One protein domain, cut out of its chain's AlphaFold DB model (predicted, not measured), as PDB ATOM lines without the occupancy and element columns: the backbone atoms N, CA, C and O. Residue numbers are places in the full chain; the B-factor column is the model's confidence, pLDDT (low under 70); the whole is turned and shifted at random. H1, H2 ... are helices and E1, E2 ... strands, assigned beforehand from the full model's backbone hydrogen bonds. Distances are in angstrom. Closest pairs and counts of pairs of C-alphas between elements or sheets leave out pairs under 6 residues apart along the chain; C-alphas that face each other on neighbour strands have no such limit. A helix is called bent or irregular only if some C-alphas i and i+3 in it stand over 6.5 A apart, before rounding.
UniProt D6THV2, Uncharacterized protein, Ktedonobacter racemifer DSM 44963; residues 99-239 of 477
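AT A GLANCE: This is residues 99 to 239 of the 477 residues of an uncharacterized protein of Ktedonobacter racemifer DSM 44963 (UniProt D6THV2). Two twisted four-stranded sheets make a sandwich that is only partly face to face: E1 and E2 of the first come close to E5 of the second, while E4 stays apart from E5 to E8. The second sheet curls round H1, the helix that follows E4 and leads over to the second sheet; the short H2 only grazes that sheet near the last printed residue. The printed part has 141 residues, with eight named strands and two named helices in the order E1 E2 E3 E4 H1 E5 E6 E7 E8 H2. The sheets run E1 E2 E3 E4 and E5 E6 E7 E8, both antiparallel, and the class is mostly strand. The whole is compact, with a radius of gyration of the C-alphas of 16.0 A, yet elongated, spanning 51 by 29 by 28 A.

HOW THE PARTS SIT: Start with E1, residues 104 to 110, and E2, residues 116 to 122, an antiparallel hairpin in which N 109 and O 118 are 2.8 A apart. E3, residues 140 to 146, is the next neighbour, with N 119 and O 143 at 2.8 A. E4, residues 152 to 157, closes this meander, each strand the antiparallel neighbour of the one before; look for N 144 and O 154 at 2.8 A. Next comes H1, residues 158 to 168, where each pair of O i and N i+4 is within hydrogen-bond range. The C-alphas of Arg 141 and Leu 158 are the closest of E3 and H1, 5.6 A apart. The second meander is E5, residues 176 to 186, E6, residues 192 to 201, E7, residues 213 to 222, and E8, residues 226 to 233. Among its N and O pairs within hydrogen-bond range are N 180 and O 198 at 2.8 A between E5 and E6, N 195 and O 219 at 2.8 A between E6 and E7, and N 220 and O 228 at 2.8 A between E7 and E8. This sheet curls round H1, and the two are also two layers, a helix on one face of a sheet; the closest C-alphas of H1 and E8 are those of Ile 162 and Ile 229, 7.1 A apart. The two sheets form a sandwich, two sheets face to face, with their facing parts 9.2 A centre to centre. The closest C-alphas of E1 and E5 are those of Asp 107 and Thr 183, 5.7 A apart. H2, residues 235 to 238, only grazes the second sheet, is too short for an O i to N i+4 pair, and has 0 of 1 O i to N i+3 pairs within range.

IN THESE COORDINATES: Find C-alpha 104 at (-41.801, -42.482, 36.082), where E1 begins and runs 17.2 A to residue 110. E2 covers 19.4 A, E3 19.7 A and E4 14.3 A. At C-alpha 158, (-35.845, -50.889, 46.635), H1 begins and runs 15.5 A to residue 168. E5 then covers 27.1 A, E6 28.0 A, E7 29.1 A and E8 23.8 A. H2 ends at C-alpha 238, (-57.900, -50.434, 61.000); it is neither bent nor irregular, but only just: C-alphas 235 and 238 are 6.5 A apart.

THE WHOLE: Look at His 148 and Ser 205 for the two C-alphas farthest apart, 51.7 A. The printed part runs from 99 to 239 with no cut. The long links are E2 to E3, residues 123 to 139, and E6 to E7, with 11 residues between them. The mean pLDDT of the printed part is 83.3; it is under 70 at residues 102, 126 to 138, 173, 204 to 212 and 235 to 239.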
ATOM      1  N   ASP A  99     -33.141 -34.223  32.578       81.12
ATOM      2  CA  ASP A  99     -34.025 -35.202  31.946       81.12
ATOM      3  C   ASP A  99     -33.511 -36.610  32.261       81.12
ATOM      4  O   ASP A  99     -32.321 -36.890  32.099       81.12
ATOM      5  N   MET A 100     -34.389 -37.471  32.770       75.69
ATOM      6  CA  MET A 100     -34.060 -38.842  33.171       75.69
ATOM      7  C   MET A 100     -34.600 -39.903  32.204       75.69
ATOM      8  O   MET A 100     -34.540 -41.095  32.515       75.69
ATOM      9  N   GLY A 101     -35.119 -39.487  31.044       76.75
ATOM     10  CA  GLY A 101     -35.729 -40.384  30.066       76.75
ATOM     11  C   GLY A 101     -37.076 -40.935  30.540       76.75
ATOM     12  O   GLY A 101     -37.759 -40.320  31.356       76.75
ATOM     13  N   GLU A 102     -37.446 -42.127  30.062       68.50
ATOM     14  CA  GLU A 102     -38.786 -42.738  30.212       68.50
ATOM     15  C   GLU A 102     -39.145 -43.205  31.645       68.50
ATOM     16  O   GLU A 102     -40.043 -44.023  31.850       68.50
ATOM     17  N   SER A 103     -38.439 -42.724  32.669       75.94
ATOM     18  CA  SER A 103     -38.641 -43.164  34.049       75.94
ATOM     19  C   SER A 103     -39.748 -42.369  34.742       75.94
ATOM     20  O   SER A 103     -39.742 -41.139  34.782       75.94
ATOM     21  N   CYS A 104     -40.683 -43.083  35.366       86.69
ATOM     22  CA  CYS A 104     -41.801 -42.482  36.082       86.69
ATOM     23  C   CYS A 104     -41.370 -42.041  37.479       86.69
ATOM     24  O   CYS A 104     -41.207 -42.873  38.378       86.69
ATOM     25  N   ILE A 105     -41.226 -40.731  37.689       90.25
ATOM     26  CA  ILE A 105     -40.910 -40.187  39.012       90.25
ATOM     27  C   ILE A 105     -42.132 -40.360  39.920       90.25
ATOM     28  O   ILE A 105     -43.211 -39.831  39.647       90.25
ATOM     29  N   ASN A 106     -41.968 -41.117  41.005       89.94
ATOM     30  CA  ASN A 106     -42.977 -41.239  42.056       89.94
ATOM     31  C   ASN A 106     -42.840 -40.098  43.065       89.94
ATOM     32  O   ASN A 106     -43.845 -39.513  43.459       89.94
ATOM     33  N   ASP A 107     -41.601 -39.801  43.465       93.62
ATOM     34  CA  ASP A 107     -41.249 -38.676  44.329       93.62
ATOM     35  C   ASP A 107     -39.779 -38.275  44.115       93.62
ATOM     36  O   ASP A 107     -38.984 -39.073  43.611       93.62
ATOM     37  N   ALA A 108     -39.405 -37.058  44.497       95.44
ATOM     38  CA  ALA A 108     -38.032 -36.576  44.407       95.44
ATOM     39  C   ALA A 108     -37.760 -35.490  45.447       95.44
ATOM     40  O   ALA A 108     -38.578 -34.594  45.635       95.44
ATOM     41  N   GLU A 109     -36.574 -35.503  46.053       95.81
ATOM     42  CA  GLU A 109     -36.170 -34.476  47.007       95.81
ATOM     43  C   GLU A 109     -34.742 -33.973  46.753       95.81
ATOM     44  O   GLU A 109     -33.807 -34.755  46.564       95.81
ATOM     45  N   LEU A 110     -34.566 -32.650  46.773       96.00
ATOM     46  CA  LEU A 110     -33.253 -32.011  46.777       96.00
ATOM     47  C   LEU A 110     -32.732 -31.962  48.214       96.00
ATOM     48  O   LEU A 110     -33.403 -31.423  49.093       96.00
ATOM     49  N   ALA A 111     -31.521 -32.465  48.436       95.88
ATOM     50  CA  ALA A 111     -30.879 -32.440  49.741       95.88
ATOM     51  C   ALA A 111     -30.762 -31.004  50.297       95.88
ATOM     52  O   ALA A 111     -30.554 -30.064  49.522       95.88
ATOM     53  N   PRO A 112     -30.822 -30.799  51.627       93.94
ATOM     54  CA  PRO A 112     -30.669 -29.477  52.239       93.94
ATOM     55  C   PRO A 112     -29.382 -28.729  51.852       93.94
ATOM     56  O   PRO A 112     -29.401 -27.502  51.739       93.94
ATOM     57  N   ASN A 113     -28.275 -29.446  51.613       94.31
ATOM     58  CA  ASN A 113     -27.019 -28.875  51.104       94.31
ATOM     59  C   ASN A 113     -27.071 -28.473  49.617       94.31
ATOM     60  O   ASN A 113     -26.174 -27.774  49.155       94.31
ATOM     61  N   LYS A 114     -28.130 -28.862  48.895       94.75
ATOM     62  CA  LYS A 114     -28.403 -28.575  47.477       94.75
ATOM     63  C   LYS A 114     -27.455 -29.245  46.490       94.75
ATOM     64  O   LYS A 114     -27.467 -28.889  45.317       94.75
ATOM     65  N   GLU A 115     -26.664 -30.208  46.950       95.12
ATOM     66  CA  GLU A 115     -25.651 -30.875  46.128       95.12
ATOM     67  C   GLU A 115     -26.182 -32.158  45.487       95.12
ATOM     68  O   GLU A 115     -25.702 -32.559  44.431       95.12
ATOM     69  N   VAL A 116     -27.172 -32.809  46.109       96.31
ATOM     70  CA  VAL A 116     -27.677 -34.115  45.668       96.31
ATOM     71  C   VAL A 116     -29.195 -34.102  45.545       96.31
ATOM     72  O   VAL A 116     -29.895 -33.613  46.429       96.31
ATOM     73  N   ILE A 117     -29.713 -34.674  44.464       97.06
ATOM     74  CA  ILE A 117     -31.138 -34.943  44.268       97.06
ATOM     75  C   ILE A 117     -31.362 -36.439  44.469       97.06
ATOM     76  O   ILE A 117     -30.723 -37.258  43.809       97.06
ATOM     77  N   ALA A 118     -32.265 -36.798  45.374       97.19
ATOM     78  CA  ALA A 118     -32.771 -38.154  45.504       97.19
ATOM     79  C   ALA A 118     -34.044 -38.281  44.675       97.19
ATOM     80  O   ALA A 118     -34.970 -37.495  44.854       97.19
ATOM     81  N   VAL A 119     -34.105 -39.271  43.793       96.12
ATOM     82  CA  VAL A 119     -35.287 -39.544  42.982       96.12
ATOM     83  C   VAL A 119     -35.748 -40.966  43.205       96.12
ATOM     84  O   VAL A 119     -34.983 -41.916  43.054       96.12
ATOM     85  N   MET A 120     -37.015 -41.105  43.569       95.12
ATOM     86  CA  MET A 120     -37.682 -42.384  43.676       95.12
ATOM     87  C   MET A 120     -38.493 -42.617  42.408       95.12
ATOM     88  O   MET A 120     -39.556 -42.030  42.199       95.12
ATOM     89  N   GLU A 121     -37.976 -43.485  41.553       92.75
ATOM     90  CA  GLU A 121     -38.588 -43.853  40.285       92.75
ATOM     91  C   GLU A 121     -39.317 -45.183  40.391       92.75
ATOM     92  O   GLU A 121     -38.934 -46.059  41.169       92.75
ATOM     93  N   ARG A 122     -40.329 -45.365  39.548       87.44
ATOM     94  CA  ARG A 122     -40.999 -46.644  39.329       87.44
ATOM     95  C   ARG A 122     -40.848 -47.068  37.881       87.44
ATOM     96  O   ARG A 122     -40.840 -46.231  36.985       87.44
ATOM     97  N   ASP A 123     -40.851 -48.378  37.669       82.44
ATOM     98  CA  ASP A 123     -40.854 -48.964  36.324       82.44
ATOM     99  C   ASP A 123     -42.147 -48.627  35.535       82.44
ATOM    100  O   ASP A 123     -42.228 -48.904  34.343       82.44
ATOM    101  N   TYR A 124     -43.187 -48.076  36.179       77.69
ATOM    102  CA  TYR A 124     -44.460 -47.743  35.538       77.69
ATOM    103  C   TYR A 124     -45.151 -46.518  36.159       77.69
ATOM    104  O   TYR A 124     -45.125 -46.301  37.372       77.69
ATOM    105  N   CYS A 125     -45.838 -45.748  35.309       74.69
ATOM    106  CA  CYS A 125     -46.546 -44.513  35.667       74.69
ATOM    107  C   CYS A 125     -47.987 -44.760  36.135       74.69
ATOM    108  O   CYS A 125     -48.701 -43.816  36.451       74.69
ATOM    109  N   TYR A 126     -48.471 -45.995  36.205       69.25
ATOM    110  CA  TYR A 126     -49.849 -46.259  36.624       69.25
ATOM    111  C   TYR A 126     -49.928 -46.597  38.111       69.25
ATOM    112  O   TYR A 126     -49.025 -47.212  38.680       69.25
ATOM    113  N   LEU A 127     -51.017 -46.186  38.768       59.59
ATOM    114  CA  LEU A 127     -51.318 -46.710  40.096       59.59
ATOM    115  C   LEU A 127     -51.550 -48.226  39.962       59.59
ATOM    116  O   LEU A 127     -52.313 -48.646  39.086       59.59
ATOM    117  N   PRO A 128     -50.931 -49.054  40.820       50.03
ATOM    118  CA  PRO A 128     -50.925 -50.508  40.661       50.03
ATOM    119  C   PRO A 128     -52.322 -51.152  40.708       50.03
ATOM    120  O   PRO A 128     -52.507 -52.264  40.219       50.03
ATOM    121  N   SER A 129     -53.340 -50.446  41.220       48.16
ATOM    122  CA  SER A 129     -54.731 -50.914  41.215       48.16
ATOM    123  C   SER A 129     -55.331 -51.071  39.813       48.16
ATOM    124  O   SER A 129     -56.261 -51.860  39.648       48.16
ATOM    125  N   LEU A 130     -54.808 -50.364  38.805       46.41
ATOM    126  CA  LEU A 130     -55.313 -50.417  37.428       46.41
ATOM    127  C   LEU A 130     -54.542 -51.400  36.542       46.41
ATOM    128  O   LEU A 130     -55.070 -51.861  35.533       46.41
ATOM    129  N   SER A 131     -53.328 -51.782  36.938       44.75
ATOM    130  CA  SER A 131     -52.472 -52.688  36.180       44.75
ATOM    131  C   SER A 131     -52.129 -53.918  37.018       44.75
ATOM    132  O   SER A 131     -50.996 -54.090  37.461       44.75
ATOM    133  N   ARG A 132     -53.087 -54.845  37.175       49.25
ATOM    134  CA  ARG A 132     -52.790 -56.263  37.485       49.25
ATOM    135  C   ARG A 132     -52.092 -56.930  36.290       49.25
ATOM    136  O   ARG A 132     -52.516 -57.977  35.805       49.25
ATOM    137  N   ILE A 133     -51.035 -56.311  35.780       52.22
ATOM    138  CA  ILE A 133     -50.172 -56.920  34.780       52.22
ATOM    139  C   ILE A 133     -49.305 -57.917  35.557       52.22
ATOM    140  O   ILE A 133     -48.251 -57.590  36.090       52.22
ATOM    141  N   GLU A 134     -49.866 -59.113  35.728       54.72
ATOM    142  CA  GLU A 134     -49.171 -60.374  35.999       54.72
ATOM    143  C   GLU A 134     -48.070 -60.331  37.074       54.72
ATOM    144  O   GLU A 134     -46.889 -60.524  36.800       54.72
ATOM    145  N   GLY A 135     -48.465 -60.147  38.338       56.56
ATOM    146  CA  GLY A 135     -47.668 -60.608  39.485       56.56
ATOM    147  C   GLY A 135     -46.310 -59.931  39.700       56.56
ATOM    148  O   GLY A 135     -45.500 -60.458  40.460       56.56
ATOM    149  N   ARG A 136     -46.041 -58.783  39.070       61.06
ATOM    150  CA  ARG A 136     -44.849 -57.983  39.370       61.06
ATOM    151  C   ARG A 136     -45.164 -57.019  40.510       61.06
ATOM    152  O   ARG A 136     -45.929 -56.077  40.330       61.06
ATOM    153  N   THR A 137     -44.567 -57.252  41.677       63.62
ATOM    154  CA  THR A 137     -44.515 -56.260  42.763       63.62
ATOM    155  C   THR A 137     -43.937 -54.960  42.223       63.62
ATOM    156  O   THR A 137     -43.013 -55.016  41.410       63.62
ATOM    157  N   GLY A 138     -44.450 -53.804  42.652       68.19
ATOM    158  CA  GLY A 138     -43.923 -52.516  42.214       68.19
ATOM    159  C   GLY A 138     -42.415 -52.405  42.396       68.19
ATOM    160  O   GLY A 138     -41.918 -52.227  43.505       68.19
ATOM    161  N   ASN A 139     -41.679 -52.509  41.294       84.94
ATOM    162  CA  ASN A 139     -40.260 -52.222  41.274       84.94
ATOM    163  C   ASN A 139     -40.087 -50.708  41.308       84.94
ATOM    164  O   ASN A 139     -40.604 -49.988  40.448       84.94
ATOM    165  N   ALA A 140     -39.364 -50.242  42.320       91.19
ATOM    166  CA  ALA A 140     -38.892 -48.875  42.393       91.19
ATOM    167  C   ALA A 140     -37.386 -48.842  42.601       91.19
ATOM    168  O   ALA A 140     -36.782 -49.763  43.173       91.19
ATOM    169  N   ARG A 141     -36.793 -47.750  42.137       94.25
ATOM    170  CA  ARG A 141     -35.373 -47.457  42.266       94.25
ATOM    171  C   ARG A 141     -35.233 -46.127  42.978       94.25
ATOM    172  O   ARG A 141     -35.911 -45.165  42.633       94.25
ATOM    173  N   LEU A 142     -34.340 -46.080  43.955       95.88
ATOM    174  CA  LEU A 142     -33.828 -44.822  44.473       95.88
ATOM    175  C   LEU A 142     -32.569 -44.486  43.675       95.88
ATOM    176  O   LEU A 142     -31.599 -45.241  43.715       95.88
ATOM    177  N   LYS A 143     -32.581 -43.373  42.953       95.81
ATOM    178  CA  LYS A 143     -31.417 -42.826  42.258       95.81
ATOM    179  C   LYS A 143     -30.956 -41.554  42.958       95.81
ATOM    180  O   LYS A 143     -31.775 -40.771  43.430       95.81
ATOM    181  N   LEU A 144     -29.647 -41.353  43.035       96.31
ATOM    182  CA  LEU A 144     -29.031 -40.146  43.576       96.31
ATOM    183  C   LEU A 144     -28.277 -39.444  42.454       96.31
ATOM    184  O   LEU A 144     -27.448 -40.076  41.805       96.31
ATOM    185  N   PHE A 145     -28.522 -38.156  42.253       96.06
ATOM    186  CA  PHE A 145     -27.878 -37.346  41.220       96.06
ATOM    187  C   PHE A 145     -27.136 -36.178  41.838       96.06
ATOM    188  O   PHE A 145     -27.632 -35.562  42.775       96.06
ATOM    189  N   ASP A 146     -25.984 -35.834  41.277       95.38
ATOM    190  CA  ASP A 146     -25.360 -34.540  41.529       95.38
ATOM    191  C   ASP A 146     -26.258 -33.439  40.952       95.38
ATOM    192  O   ASP A 146     -26.586 -33.457  39.764       95.38
ATOM    193  N   ALA A 147     -26.683 -32.489  41.780       93.19
ATOM    194  CA  ALA A 147     -27.637 -31.455  41.389       93.19
ATOM    195  C   ALA A 147     -27.065 -30.471  40.351       93.19
ATOM    196  O   ALA A 147     -27.827 -29.832  39.623       93.19
ATOM    197  N   HIS A 148     -25.737 -30.337  40.279       91.25
ATOM    198  CA  HIS A 148     -25.057 -29.397  39.391       91.25
ATOM    199  C   HIS A 148     -24.622 -30.073  38.096       91.25
ATOM    200  O   HIS A 148     -24.971 -29.627  37.004       91.25
ATOM    201  N   SER A 149     -23.869 -31.164  38.220       93.69
ATOM    202  CA  SER A 149     -23.321 -31.907  37.092       93.69
ATOM    203  C   SER A 149     -24.339 -32.857  36.468       93.69
ATOM    204  O   SER A 149     -24.034 -33.450  35.436       93.69
ATOM    205  N   LYS A 150     -25.497 -33.062  37.115       92.81
ATOM    206  CA  LYS A 150     -26.568 -33.981  36.693       92.81
ATOM    207  C   LYS A 150     -26.140 -35.450  36.617       92.81
ATOM    208  O   LYS A 150     -26.856 -36.288  36.077       92.81
ATOM    209  N   ARG A 151     -24.963 -35.781  37.150       94.81
ATOM    210  CA  ARG A 151     -24.384 -37.121  37.050       94.81
ATOM    211  C   ARG A 151     -25.044 -38.043  38.066       94.81
ATOM    212  O   ARG A 151     -25.149 -37.684  39.238       94.81
ATOM    213  N   LEU A 152     -25.400 -39.253  37.641       94.31
ATOM    214  CA  LEU A 152     -25.840 -40.315  38.543       94.31
ATOM    215  C   LEU A 152     -24.702 -40.684  39.513       94.31
ATOM    216  O   LEU A 152     -23.620 -41.100  39.105       94.31
ATOM    217  N   LEU A 153     -24.947 -40.514  40.810       95.44
ATOM    218  CA  LEU A 153     -24.028 -40.846  41.901       95.44
ATOM    219  C   LEU A 153     -24.244 -42.272  42.421       95.44
ATOM    220  O   LEU A 153     -23.308 -42.906  42.908       95.44
ATOM    221  N   GLY A 154     -25.475 -42.774  42.338       94.56
ATOM    222  CA  GLY A 154     -25.817 -44.123  42.773       94.56
ATOM    223  C   GLY A 154     -27.259 -44.499  42.465       94.56
ATOM    224  O   GLY A 154     -28.120 -43.634  42.328       94.56
ATOM    225  N   GLN A 155     -27.512 -45.803  42.380       95.06
ATOM    226  CA  GLN A 155     -28.829 -46.382  42.137       95.06
ATOM    227  C   GLN A 155     -29.040 -47.594  43.048       95.06
ATOM    228  O   GLN A 155     -28.162 -48.446  43.176       95.06
ATOM    229  N   PHE A 156     -30.221 -47.681  43.655       94.81
ATOM    230  CA  PHE A 156     -30.566 -48.694  44.649       94.81
ATOM    231  C   PHE A 156     -31.922 -49.322  44.315       94.81
ATOM    232  O   PHE A 156     -32.934 -48.627  44.221       94.81
ATOM    233  N   ALA A 157     -31.955 -50.646  44.143       93.69
ATOM    234  CA  ALA A 157     -33.190 -51.391  43.908       93.69
ATOM    235  C   ALA A 157     -33.957 -51.580  45.228       93.69
ATOM    236  O   ALA A 157     -33.529 -52.339  46.103       93.69
ATOM    237  N   LEU A 158     -35.094 -50.896  45.378       94.00
ATOM    238  CA  LEU A 158     -35.845 -50.889  46.635       94.00
ATOM    239  C   LEU A 158     -36.603 -52.203  46.846       94.00
ATOM    240  O   LEU A 158     -36.444 -52.833  47.889       94.00
ATOM    241  N   ALA A 159     -37.365 -52.652  45.842       91.25
ATOM    242  CA  ALA A 159     -38.260 -53.808  45.958       91.25
ATOM    243  C   ALA A 159     -37.542 -55.079  46.433       91.25
ATOM    244  O   ALA A 159     -37.923 -55.662  47.446       91.25
ATOM    245  N   ASN A 160     -36.460 -55.469  45.750       89.31
ATOM    246  CA  ASN A 160     -35.697 -56.672  46.094       89.31
ATOM    247  C   ASN A 160     -35.123 -56.584  47.514       89.31
ATOM    248  O   ASN A 160     -35.234 -57.532  48.285       89.31
ATOM    249  N   THR A 161     -34.578 -55.423  47.891       92.38
ATOM    250  CA  THR A 161     -34.003 -55.224  49.228       92.38
ATOM    251  C   THR A 161     -35.073 -55.306  50.323       92.38
ATOM    252  O   THR A 161     -34.845 -55.918  51.367       92.38
ATOM    253  N   ILE A 162     -36.254 -54.727  50.080       92.75
ATOM    254  CA  ILE A 162     -37.403 -54.790  50.991       92.75
ATOM    255  C   ILE A 162     -37.879 -56.238  51.146       92.75
ATOM    256  O   ILE A 162     -37.978 -56.729  52.272       92.75
ATOM    257  N   LEU A 163     -38.126 -56.942  50.039       90.56
ATOM    258  CA  LEU A 163     -38.625 -58.319  50.052       90.56
ATOM    259  C   LEU A 163     -37.633 -59.295  50.700       90.56
ATOM    260  O   LEU A 163     -38.051 -60.169  51.461       90.56
ATOM    261  N   ASP A 164     -36.331 -59.108  50.484       90.94
ATOM    262  CA  ASP A 164     -35.285 -59.895  51.142       90.94
ATOM    263  C   ASP A 164     -35.325 -59.741  52.667       90.94
ATOM    264  O   ASP A 164     -35.124 -60.712  53.405       90.94
ATOM    265  N   ILE A 165     -35.581 -58.529  53.168       89.50
ATOM    266  CA  ILE A 165     -35.673 -58.267  54.608       89.50
ATOM    267  C   ILE A 165     -36.977 -58.811  55.189       89.50
ATOM    268  O   ILE A 165     -36.933 -59.459  56.235       89.50
ATOM    269  N   VAL A 166     -38.104 -58.642  54.493       87.56
ATOM    270  CA  VAL A 166     -39.390 -59.264  54.859       87.56
ATOM    271  C   VAL A 166     -39.216 -60.781  55.000       87.56
ATOM    272  O   VAL A 166     -39.567 -61.351  56.034       87.56
ATOM    273  N   HIS A 167     -38.572 -61.422  54.019       87.94
ATOM    274  CA  HIS A 167     -38.266 -62.851  54.058       87.94
ATOM    275  C   HIS A 167     -37.375 -63.229  55.254       87.94
ATOM    276  O   HIS A 167     -37.666 -64.187  55.972       87.94
ATOM    277  N   LYS A 168     -36.299 -62.470  55.514       88.88
ATOM    278  CA  LYS A 168     -35.390 -62.702  56.657       88.88
ATOM    279  C   LYS A 168     -36.088 -62.569  58.011       88.88
ATOM    280  O   LYS A 168     -35.744 -63.305  58.933       88.88
ATOM    281  N   GLN A 169     -37.069 -61.678  58.129       85.25
ATOM    282  CA  GLN A 169     -37.890 -61.521  59.334       85.25
ATOM    283  C   GLN A 169     -38.974 -62.603  59.477       85.25
ATOM    284  O   GLN A 169     -39.788 -62.532  60.394       85.25
ATOM    285  N   GLN A 170     -38.978 -63.619  58.605       85.38
ATOM    286  CA  GLN A 170     -39.959 -64.710  58.587       85.38
ATOM    287  C   GLN A 170     -41.404 -64.232  58.381       85.38
ATOM    288  O   GLN A 170     -42.357 -64.968  58.651       85.38
ATOM    289  N   LEU A 171     -41.578 -63.019  57.852       80.25
ATOM    290  CA  LEU A 171     -42.841 -62.603  57.268       80.25
ATOM    291  C   LEU A 171     -42.983 -63.352  55.941       80.25
ATOM    292  O   LEU A 171     -42.051 -63.415  55.135       80.25
ATOM    293  N   ARG A 172     -44.137 -63.978  55.715       74.81
ATOM    294  CA  ARG A 172     -44.380 -64.753  54.497       74.81
ATOM    295  C   ARG A 172     -44.463 -63.789  53.312       74.81
ATOM    296  O   ARG A 172     -45.441 -63.067  53.173       74.81
ATOM    297  N   THR A 173     -43.442 -63.769  52.457       68.94
ATOM    298  CA  THR A 173     -43.380 -62.883  51.275       68.94
ATOM    299  C   THR A 173     -44.527 -63.112  50.299       68.94
ATOM    300  O   THR A 173     -44.987 -62.180  49.660       68.94
ATOM    301  N   GLU A 174     -45.027 -64.341  50.231       70.00
ATOM    302  CA  GLU A 174     -46.230 -64.745  49.495       70.00
ATOM    303  C   GLU A 174     -47.527 -64.066  49.961       70.00
ATOM    304  O   GLU A 174     -48.514 -64.100  49.228       70.00
ATOM    305  N   ASP A 175     -47.527 -63.441  51.142       77.75
ATOM    306  CA  ASP A 175     -48.634 -62.603  51.595       77.75
ATOM    307  C   ASP A 175     -48.488 -61.155  51.090       77.75
ATOM    308  O   ASP A 175     -49.478 -60.431  51.087       77.75
ATOM    309  N   VAL A 176     -47.306 -60.714  50.630       83.69
ATOM    310  CA  VAL A 176     -47.096 -59.363  50.079       83.69
ATOM    311  C   VAL A 176     -47.643 -59.307  48.657       83.69
ATOM    312  O   VAL A 176     -47.097 -59.921  47.743       83.69
ATOM    313  N   SER A 177     -48.723 -58.556  48.460       81.75
ATOM    314  CA  SER A 177     -49.313 -58.363  47.136       81.75
ATOM    315  C   SER A 177     -48.721 -57.176  46.389       81.75
ATOM    316  O   SER A 177     -48.639 -57.231  45.164       81.75
ATOM    317  N   ASP A 178     -48.302 -56.129  47.105       84.69
ATOM    318  CA  ASP A 178     -47.698 -54.944  46.499       84.69
ATOM    319  C   ASP A 178     -46.869 -54.115  47.496       84.69
ATOM    320  O   ASP A 178     -47.011 -54.252  48.717       84.69
ATOM    321  N   ILE A 179     -46.025 -53.233  46.953       88.38
ATOM    322  CA  ILE A 179     -45.240 -52.233  47.681       88.38
ATOM    323  C   ILE A 179     -45.662 -50.840  47.200       88.38
ATOM    324  O   ILE A 179     -45.404 -50.446  46.061       88.38
ATOM    325  N   TYR A 180     -46.284 -50.070  48.087       87.44
ATOM    326  CA  TYR A 180     -46.613 -48.668  47.862       87.44
ATOM    327  C   TYR A 180     -45.468 -47.790  48.338       87.44
ATOM    328  O   TYR A 180     -45.229 -47.664  49.536       87.44
ATOM    329  N   TYR A 181     -44.771 -47.163  47.402       89.94
ATOM    330  CA  TYR A 181     -43.756 -46.165  47.709       89.94
ATOM    331  C   TYR A 181     -44.428 -44.821  47.955       89.94
ATOM    332  O   TYR A 181     -45.085 -44.283  47.062       89.94
ATOM    333  N   LEU A 182     -44.292 -44.308  49.174       89.69
ATOM    334  CA  LEU A 182     -45.008 -43.117  49.609       89.69
ATOM    335  C   LEU A 182     -44.226 -41.859  49.258       89.69
ATOM    336  O   LEU A 182     -44.736 -40.998  48.550       89.69
ATOM    337  N   THR A 183     -42.990 -41.760  49.747       92.50
ATOM    338  CA  THR A 183     -42.198 -40.533  49.640       92.50
ATOM    339  C   THR A 183     -40.710 -40.796  49.854       92.50
ATOM    340  O   THR A 183     -40.337 -41.780  50.506       92.50
ATOM    341  N   VAL A 184     -39.868 -39.931  49.289       95.50
ATOM    342  CA  VAL A 184     -38.429 -39.861  49.540       95.50
ATOM    343  C   VAL A 184     -38.110 -38.592  50.322       95.50
ATOM    344  O   VAL A 184     -38.656 -37.542  50.010       95.50
ATOM    345  N   SER A 185     -37.228 -38.674  51.323       95.94
ATOM    346  CA  SER A 185     -36.811 -37.482  52.058       95.94
ATOM    347  C   SER A 185     -35.389 -37.512  52.589       95.94
ATOM    348  O   SER A 185     -34.889 -38.563  52.997       95.94
ATOM    349  N   TRP A 186     -34.736 -36.352  52.597       96.94
ATOM    350  CA  TRP A 186     -33.403 -36.176  53.155       96.94
ATOM    351  C   TRP A 186     -33.457 -35.824  54.633       96.94
ATOM    352  O   TRP A 186     -34.264 -35.004  55.071       96.94
ATOM    353  N   SER A 187     -32.524 -36.378  55.408       96.12
ATOM    354  CA  SER A 187     -32.282 -35.878  56.758       96.12
ATOM    355  C   SER A 187     -31.790 -34.422  56.720       96.12
ATOM    356  O   SER A 187     -31.110 -34.028  55.766       96.12
ATOM    357  N   PRO A 188     -32.036 -33.621  57.777       95.12
ATOM    358  CA  PRO A 188     -31.612 -32.218  57.827       95.12
ATOM    359  C   PRO A 188     -30.106 -32.004  57.602       95.12
ATOM    360  O   PRO A 188     -29.690 -30.981  57.063       95.12
ATOM    361  N   ASP A 189     -29.277 -32.979  57.984       95.19
ATOM    362  CA  ASP A 189     -27.822 -32.953  57.798       95.19
ATOM    363  C   ASP A 189     -27.355 -33.433  56.411       95.19
ATOM    364  O   ASP A 189     -26.150 -33.482  56.165       95.19
ATOM    365  N   SER A 190     -28.283 -33.778  55.508       95.69
ATOM    366  CA  SER A 190     -28.025 -34.313  54.159       95.69
ATOM    367  C   SER A 190     -27.224 -35.624  54.130       95.69
ATOM    368  O   SER A 190     -26.652 -35.977  53.100       95.69
ATOM    369  N   LYS A 191     -27.150 -36.364  55.246       95.81
ATOM    370  CA  LYS A 191     -26.372 -37.618  55.323       95.81
ATOM    371  C   LYS A 191     -27.200 -38.875  55.116       95.81
ATOM    372  O   LYS A 191     -26.619 -39.934  54.881       95.81
ATOM    373  N   LYS A 192     -28.525 -38.779  55.229       96.00
ATOM    374  CA  LYS A 192     -29.441 -39.906  55.074       96.00
ATOM    375  C   LYS A 192     -30.505 -39.585  54.047       96.00
ATOM    376  O   LYS A 192     -31.032 -38.475  54.032       96.00
ATOM    377  N   VAL A 193     -30.852 -40.591  53.257       96.69
ATOM    378  CA  VAL A 193     -32.047 -40.588  52.414       96.69
ATOM    379  C   VAL A 193     -32.992 -41.642  52.944       96.69
ATOM    380  O   VAL A 193     -32.585 -42.781  53.165       96.69
ATOM    381  N   ILE A 194     -34.249 -41.282  53.140       96.12
ATOM    382  CA  ILE A 194     -35.300 -42.214  53.518       96.12
ATOM    383  C   ILE A 194     -36.248 -42.397  52.348       96.12
ATOM    384  O   ILE A 194     -36.664 -41.420  51.741       96.12
ATOM    385  N   CYS A 195     -36.636 -43.638  52.073       95.75
ATOM    386  CA  CYS A 195     -37.821 -43.955  51.288       95.75
ATOM    387  C   CYS A 195     -38.850 -44.609  52.208       95.75
ATOM    388  O   CYS A 195     -38.630 -45.712  52.720       95.75
ATOM    389  N   ALA A 196     -39.974 -43.935  52.419       94.00
ATOM    390  CA  ALA A 196     -41.096 -44.500  53.148       94.00
ATOM    391  C   ALA A 196     -41.966 -45.351  52.219       94.00
ATOM    392  O   ALA A 196     -42.247 -44.963  51.082       94.00
ATOM    393  N   PHE A 197     -42.422 -46.499  52.712       92.69
ATOM    394  CA  PHE A 197     -43.262 -47.411  51.948       92.69
ATOM    395  C   PHE A 197     -44.310 -48.112  52.818       92.69
ATOM    396  O   PHE A 197     -44.206 -48.170  54.043       92.69
ATOM    397  N   GLN A 198     -45.319 -48.681  52.163       90.56
ATOM    398  CA  GLN A 198     -46.299 -49.587  52.750       90.56
ATOM    399  C   GLN A 198     -46.340 -50.892  51.958       90.56
ATOM    400  O   GLN A 198     -46.327 -50.892  50.731       90.56
ATOM    401  N   LEU A 199     -46.420 -52.016  52.656       88.88
ATOM    402  CA  LEU A 199     -46.640 -53.338  52.084       88.88
ATOM    403  C   LEU A 199     -48.121 -53.670  52.205       88.88
ATOM    404  O   LEU A 199     -48.631 -53.717  53.325       88.88
ATOM    405  N   ALA A 200     -48.800 -53.936  51.090       85.50
ATOM    406  CA  ALA A 200     -50.118 -54.560  51.151       85.50
ATOM    407  C   ALA A 200     -49.964 -56.058  51.368       85.50
ATOM    408  O   ALA A 200     -49.288 -56.743  50.599       85.50
ATOM    409  N   LEU A 201     -50.641 -56.569  52.394       85.19
ATOM    410  CA  LEU A 201     -50.702 -57.989  52.683       85.19
ATOM    411  C   LEU A 201     -52.077 -58.548  52.306       85.19
ATOM    412  O   LEU A 201     -53.102 -58.128  52.854       85.19
ATOM    413  N   THR A 202     -52.101 -59.524  51.400       78.00
ATOM    414  CA  THR A 202     -53.319 -60.222  50.978       78.00
ATOM    415  C   THR A 202     -53.320 -61.640  51.546       78.00
ATOM    416  O   THR A 202     -52.470 -62.446  51.171       78.00
ATOM    417  N   PRO A 203     -54.283 -62.004  52.412       71.56
ATOM    418  CA  PRO A 203     -54.384 -63.369  52.910       71.56
ATOM    419  C   PRO A 203     -54.660 -64.351  51.764       71.56
ATOM    420  O   PRO A 203     -55.613 -64.174  51.005       71.56
ATOM    421  N   ARG A 204     -53.896 -65.448  51.700       64.81
ATOM    422  CA  ARG A 204     -54.029 -66.525  50.692       64.81
ATOM    423  C   ARG A 204     -55.445 -67.114  50.539       64.81
ATOM    424  O   ARG A 204     -55.726 -67.759  49.535       64.81
ATOM    425  N   SER A 205     -56.320 -66.949  51.535       64.31
ATOM    426  CA  SER A 205     -57.630 -67.612  51.616       64.31
ATOM    427  C   SER A 205     -58.848 -66.695  51.479       64.31
ATOM    428  O   SER A 205     -59.965 -67.213  51.407       64.31
ATOM    429  N   SER A 206     -58.698 -65.364  51.421       56.50
ATOM    430  CA  SER A 206     -59.866 -64.484  51.290       56.50
ATOM    431  C   SER A 206     -60.148 -64.164  49.824       56.50
ATOM    432  O   SER A 206     -59.616 -63.219  49.253       56.50
ATOM    433  N   MET A 207     -61.066 -64.924  49.226       58.12
ATOM    434  CA  MET A 207     -61.719 -64.546  47.963       58.12
ATOM    435  C   MET A 207     -62.604 -63.285  48.128       58.12
ATOM    436  O   MET A 207     -63.090 -62.726  47.151       58.12
ATOM    437  N   PHE A 208     -62.800 -62.824  49.368       59.56
ATOM    438  CA  PHE A 208     -63.537 -61.612  49.715       59.56
ATOM    439  C   PHE A 208     -62.597 -60.428  49.942       59.56
ATOM    440  O   PHE A 208     -61.499 -60.597  50.471       59.56
ATOM    441  N   VAL A 209     -63.076 -59.236  49.579       58.19
ATOM    442  CA  VAL A 209     -62.463 -57.918  49.817       58.19
ATOM    443  C   VAL A 209     -62.424 -57.635  51.328       58.19
ATOM    444  O   VAL A 209     -63.203 -56.847  51.855       58.19
ATOM    445  N   GLY A 210     -61.590 -58.370  52.063       58.78
ATOM    446  CA  GLY A 210     -61.279 -58.082  53.457       58.78
ATOM    447  C   GLY A 210     -60.374 -56.856  53.554       58.78
ATOM    448  O   GLY A 210     -59.671 -56.524  52.602       58.78
ATOM    449  N   THR A 211     -60.382 -56.192  54.709       63.12
ATOM    450  CA  THR A 211     -59.422 -55.131  55.050       63.12
ATOM    451  C   THR A 211     -58.000 -55.614  54.773       63.12
ATOM    452  O   THR A 211     -57.526 -56.542  55.437       63.12
ATOM    453  N   LEU A 212     -57.347 -55.003  53.778       68.31
ATOM    454  CA  LEU A 212     -55.932 -55.220  53.501       68.31
ATOM    455  C   LEU A 212     -55.158 -54.859  54.765       68.31
ATOM    456  O   LEU A 212     -55.311 -53.761  55.299       68.31
ATOM    457  N   ARG A 213     -54.359 -55.800  55.269       79.25
ATOM    458  CA  ARG A 213     -53.406 -55.477  56.329       79.25
ATOM    459  C   ARG A 213     -52.240 -54.764  55.671       79.25
ATOM    460  O   ARG A 213     -51.717 -55.267  54.678       79.25
ATOM    461  N   THR A 214     -51.834 -53.627  56.214       83.94
ATOM    462  CA  THR A 214     -50.649 -52.913  55.746       83.94
ATOM    463  C   THR A 214     -49.522 -53.041  56.765       83.94
ATOM    464  O   THR A 214     -49.744 -53.065  57.977       83.94
ATOM    465  N   LEU A 215     -48.291 -53.173  56.277       88.69
ATOM    466  CA  LEU A 215     -47.089 -52.952  57.082       88.69
ATOM    467  C   LEU A 215     -46.412 -51.704  56.560       88.69
ATOM    468  O   LEU A 215     -46.130 -51.620  55.368       88.69
ATOM    469  N   ALA A 216     -46.121 -50.756  57.432       90.44
ATOM    470  CA  ALA A 216     -45.324 -49.612  57.044       90.44
ATOM    471  C   ALA A 216     -43.841 -49.925  57.206       90.44
ATOM    472  O   ALA A 216     -43.436 -50.681  58.098       90.44
ATOM    473  N   GLY A 217     -43.025 -49.306  56.368       92.69
ATOM    474  CA  GLY A 217     -41.588 -49.433  56.465       92.69
ATOM    475  C   GLY A 217     -40.841 -48.191  56.025       92.69
ATOM    476  O   GLY A 217     -41.350 -47.352  55.282       92.69
ATOM    477  N   LEU A 218     -39.607 -48.102  56.508       95.06
ATOM    478  CA  LEU A 218     -38.627 -47.110  56.101       95.06
ATOM    479  C   LEU A 218     -37.420 -47.833  55.528       95.06
ATOM    480  O   LEU A 218     -36.819 -48.661  56.207       95.06
ATOM    481  N   TYR A 219     -37.053 -47.498  54.300       95.94
ATOM    482  CA  TYR A 219     -35.733 -47.777  53.759       95.94
ATOM    483  C   TYR A 219     -34.854 -46.565  54.058       95.94
ATOM    484  O   TYR A 219     -35.147 -45.476  53.578       95.94
ATOM    485  N   VAL A 220     -33.812 -46.729  54.862       96.56
ATOM    486  CA  VAL A 220     -32.902 -45.655  55.274       96.56
ATOM    487  C   VAL A 220     -31.535 -45.922  54.668       96.56
ATOM    488  O   VAL A 220     -30.921 -46.941  54.960       96.56
ATOM    489  N   LEU A 221     -31.062 -45.015  53.824       96.69
ATOM    490  CA  LEU A 221     -29.742 -45.051  53.212       96.69
ATOM    491  C   LEU A 221     -28.838 -44.021  53.888       96.69
ATOM    492  O   LEU A 221     -28.955 -42.825  53.631       96.69
ATOM    493  N   ASP A 222     -27.914 -44.495  54.717       94.75
ATOM    494  CA  ASP A 222     -26.802 -43.718  55.251       94.75
ATOM    495  C   ASP A 222     -25.695 -43.601  54.200       94.75
ATOM    496  O   ASP A 222     -25.097 -44.596  53.760       94.75
ATOM    497  N   LEU A 223     -25.374 -42.370  53.811       91.19
ATOM    498  CA  LEU A 223     -24.286 -42.125  52.881       91.19
ATOM    499  C   LEU A 223     -22.922 -42.296  53.580       91.19
ATOM    500  O   LEU A 223     -22.716 -41.773  54.677       91.19
ATOM    501  N   PRO A 224     -21.965 -43.012  52.954       81.25
ATOM    502  CA  PRO A 224     -21.972 -43.336  51.530       81.25
ATOM    503  C   PRO A 224     -22.774 -44.575  51.091       81.25
ATOM    504  O   PRO A 224     -23.217 -44.542  49.950       81.25
ATOM    505  N   LYS A 225     -22.952 -45.656  51.875       78.69
ATOM    506  CA  LYS A 225     -23.545 -46.917  51.340       78.69
ATOM    507  C   LYS A 225     -24.214 -47.868  52.348       78.69
ATOM    508  O   LYS A 225     -24.395 -49.040  52.017       78.69
ATOM    509  N   GLN A 226     -24.548 -47.451  53.566       89.56
ATOM    510  CA  GLN A 226     -25.185 -48.377  54.508       89.56
ATOM    511  C   GLN A 226     -26.705 -48.231  54.438       89.56
ATOM    512  O   GLN A 226     -27.234 -47.162  54.697       89.56
ATOM    513  N   ALA A 227     -27.405 -49.302  54.057       92.31
ATOM    514  CA  ALA A 227     -28.860 -49.310  54.003       92.31
ATOM    515  C   ALA A 227     -29.448 -50.109  55.172       92.31
ATOM    516  O   ALA A 227     -28.999 -51.215  55.480       92.31
ATOM    517  N   HIS A 228     -30.488 -49.556  55.776       93.81
ATOM    518  CA  HIS A 228     -31.282 -50.149  56.837       93.81
ATOM    519  C   HIS A 228     -32.740 -50.209  56.392       93.81
ATOM    520  O   HIS A 228     -33.214 -49.320  55.689       93.81
ATOM    521  N   ILE A 229     -33.462 -51.249  56.805       94.12
ATOM    522  CA  ILE A 229     -34.915 -51.289  56.638       94.12
ATOM    523  C   ILE A 229     -35.556 -51.503  57.993       94.12
ATOM    524  O   ILE A 229     -35.250 -52.468  58.697       94.12
ATOM    525  N   TYR A 230     -36.474 -50.607  58.316       93.81
ATOM    526  CA  TYR A 230     -37.327 -50.698  59.482       93.81
ATOM    527  C   TYR A 230     -38.729 -51.066  59.027       93.81
ATOM    528  O   TYR A 230     -39.224 -50.530  58.038       93.81
ATOM    529  N   LEU A 231     -39.348 -52.009  59.729       91.44
ATOM    530  CA  LEU A 231     -40.712 -52.456  59.483       91.44
ATOM    531  C   LEU A 231     -41.491 -52.325  60.778       91.44
ATOM    532  O   LEU A 231     -40.967 -52.611  61.855       91.44
ATOM    533  N   ALA A 232     -42.749 -51.934  60.659       87.38
ATOM    534  CA  ALA A 232     -43.646 -51.888  61.791       87.38
ATOM    535  C   ALA A 232     -45.087 -52.134  61.358       87.38
ATOM    536  O   ALA A 232     -45.509 -51.823  60.239       87.38
ATOM    537  N   THR A 233     -45.838 -52.737  62.270       80.38
ATOM    538  CA  THR A 233     -47.263 -52.972  62.093       80.38
ATOM    539  C   THR A 233     -48.000 -51.652  62.194       80.38
ATOM    540  O   THR A 233     -47.932 -50.975  63.216       80.38
ATOM    541  N   ASP A 234     -48.719 -51.305  61.136       71.19
ATOM    542  CA  ASP A 234     -49.600 -50.151  61.142       71.19
ATOM    543  C   ASP A 234     -50.909 -50.538  61.844       71.19
ATOM    544  O   ASP A 234     -51.883 -50.950  61.220       71.19
ATOM    545  N   GLU A 235     -50.917 -50.490  63.179       65.19
ATOM    546  CA  GLU A 235     -52.137 -50.761  63.954       65.19
ATOM    547  C   GLU A 235     -53.218 -49.688  63.721       65.19
ATOM    548  O   GLU A 235     -54.404 -49.941  63.954       65.19
ATOM    549  N   SER A 236     -52.833 -48.509  63.211       58.94
ATOM    550  CA  SER A 236     -53.746 -47.436  62.805       58.94
ATOM    551  C   SER A 236     -54.535 -47.757  61.536       58.94
ATOM    552  O   SER A 236     -55.639 -47.234  61.389       58.94
ATOM    553  N   SER A 237     -54.062 -48.676  60.685       50.31
ATOM    554  CA  SER A 237     -54.697 -49.011  59.399       50.31
ATOM    555  C   SER A 237     -56.085 -49.666  59.521       50.31
ATOM    556  O   SER A 237     -56.765 -49.890  58.519       50.31
ATOM    557  N   ALA A 238     -56.526 -50.008  60.739       45.94
ATOM    558  CA  ALA A 238     -57.900 -50.434  61.000       45.94
ATOM    559  C   ALA A 238     -58.900 -49.258  60.984       45.94
ATOM    560  O   ALA A 238     -60.112 -49.482  60.936       45.94
ATOM    561  N   ALA A 239     -58.417 -48.012  61.026       43.09
ATOM    562  CA  ALA A 239     -59.239 -46.837  60.806       43.09
ATOM    563  C   ALA A 239     -59.469 -46.654  59.301       43.09
ATOM    564  O   ALA A 239     -58.537 -46.572  58.510       43.09
TER     565      ALA A 239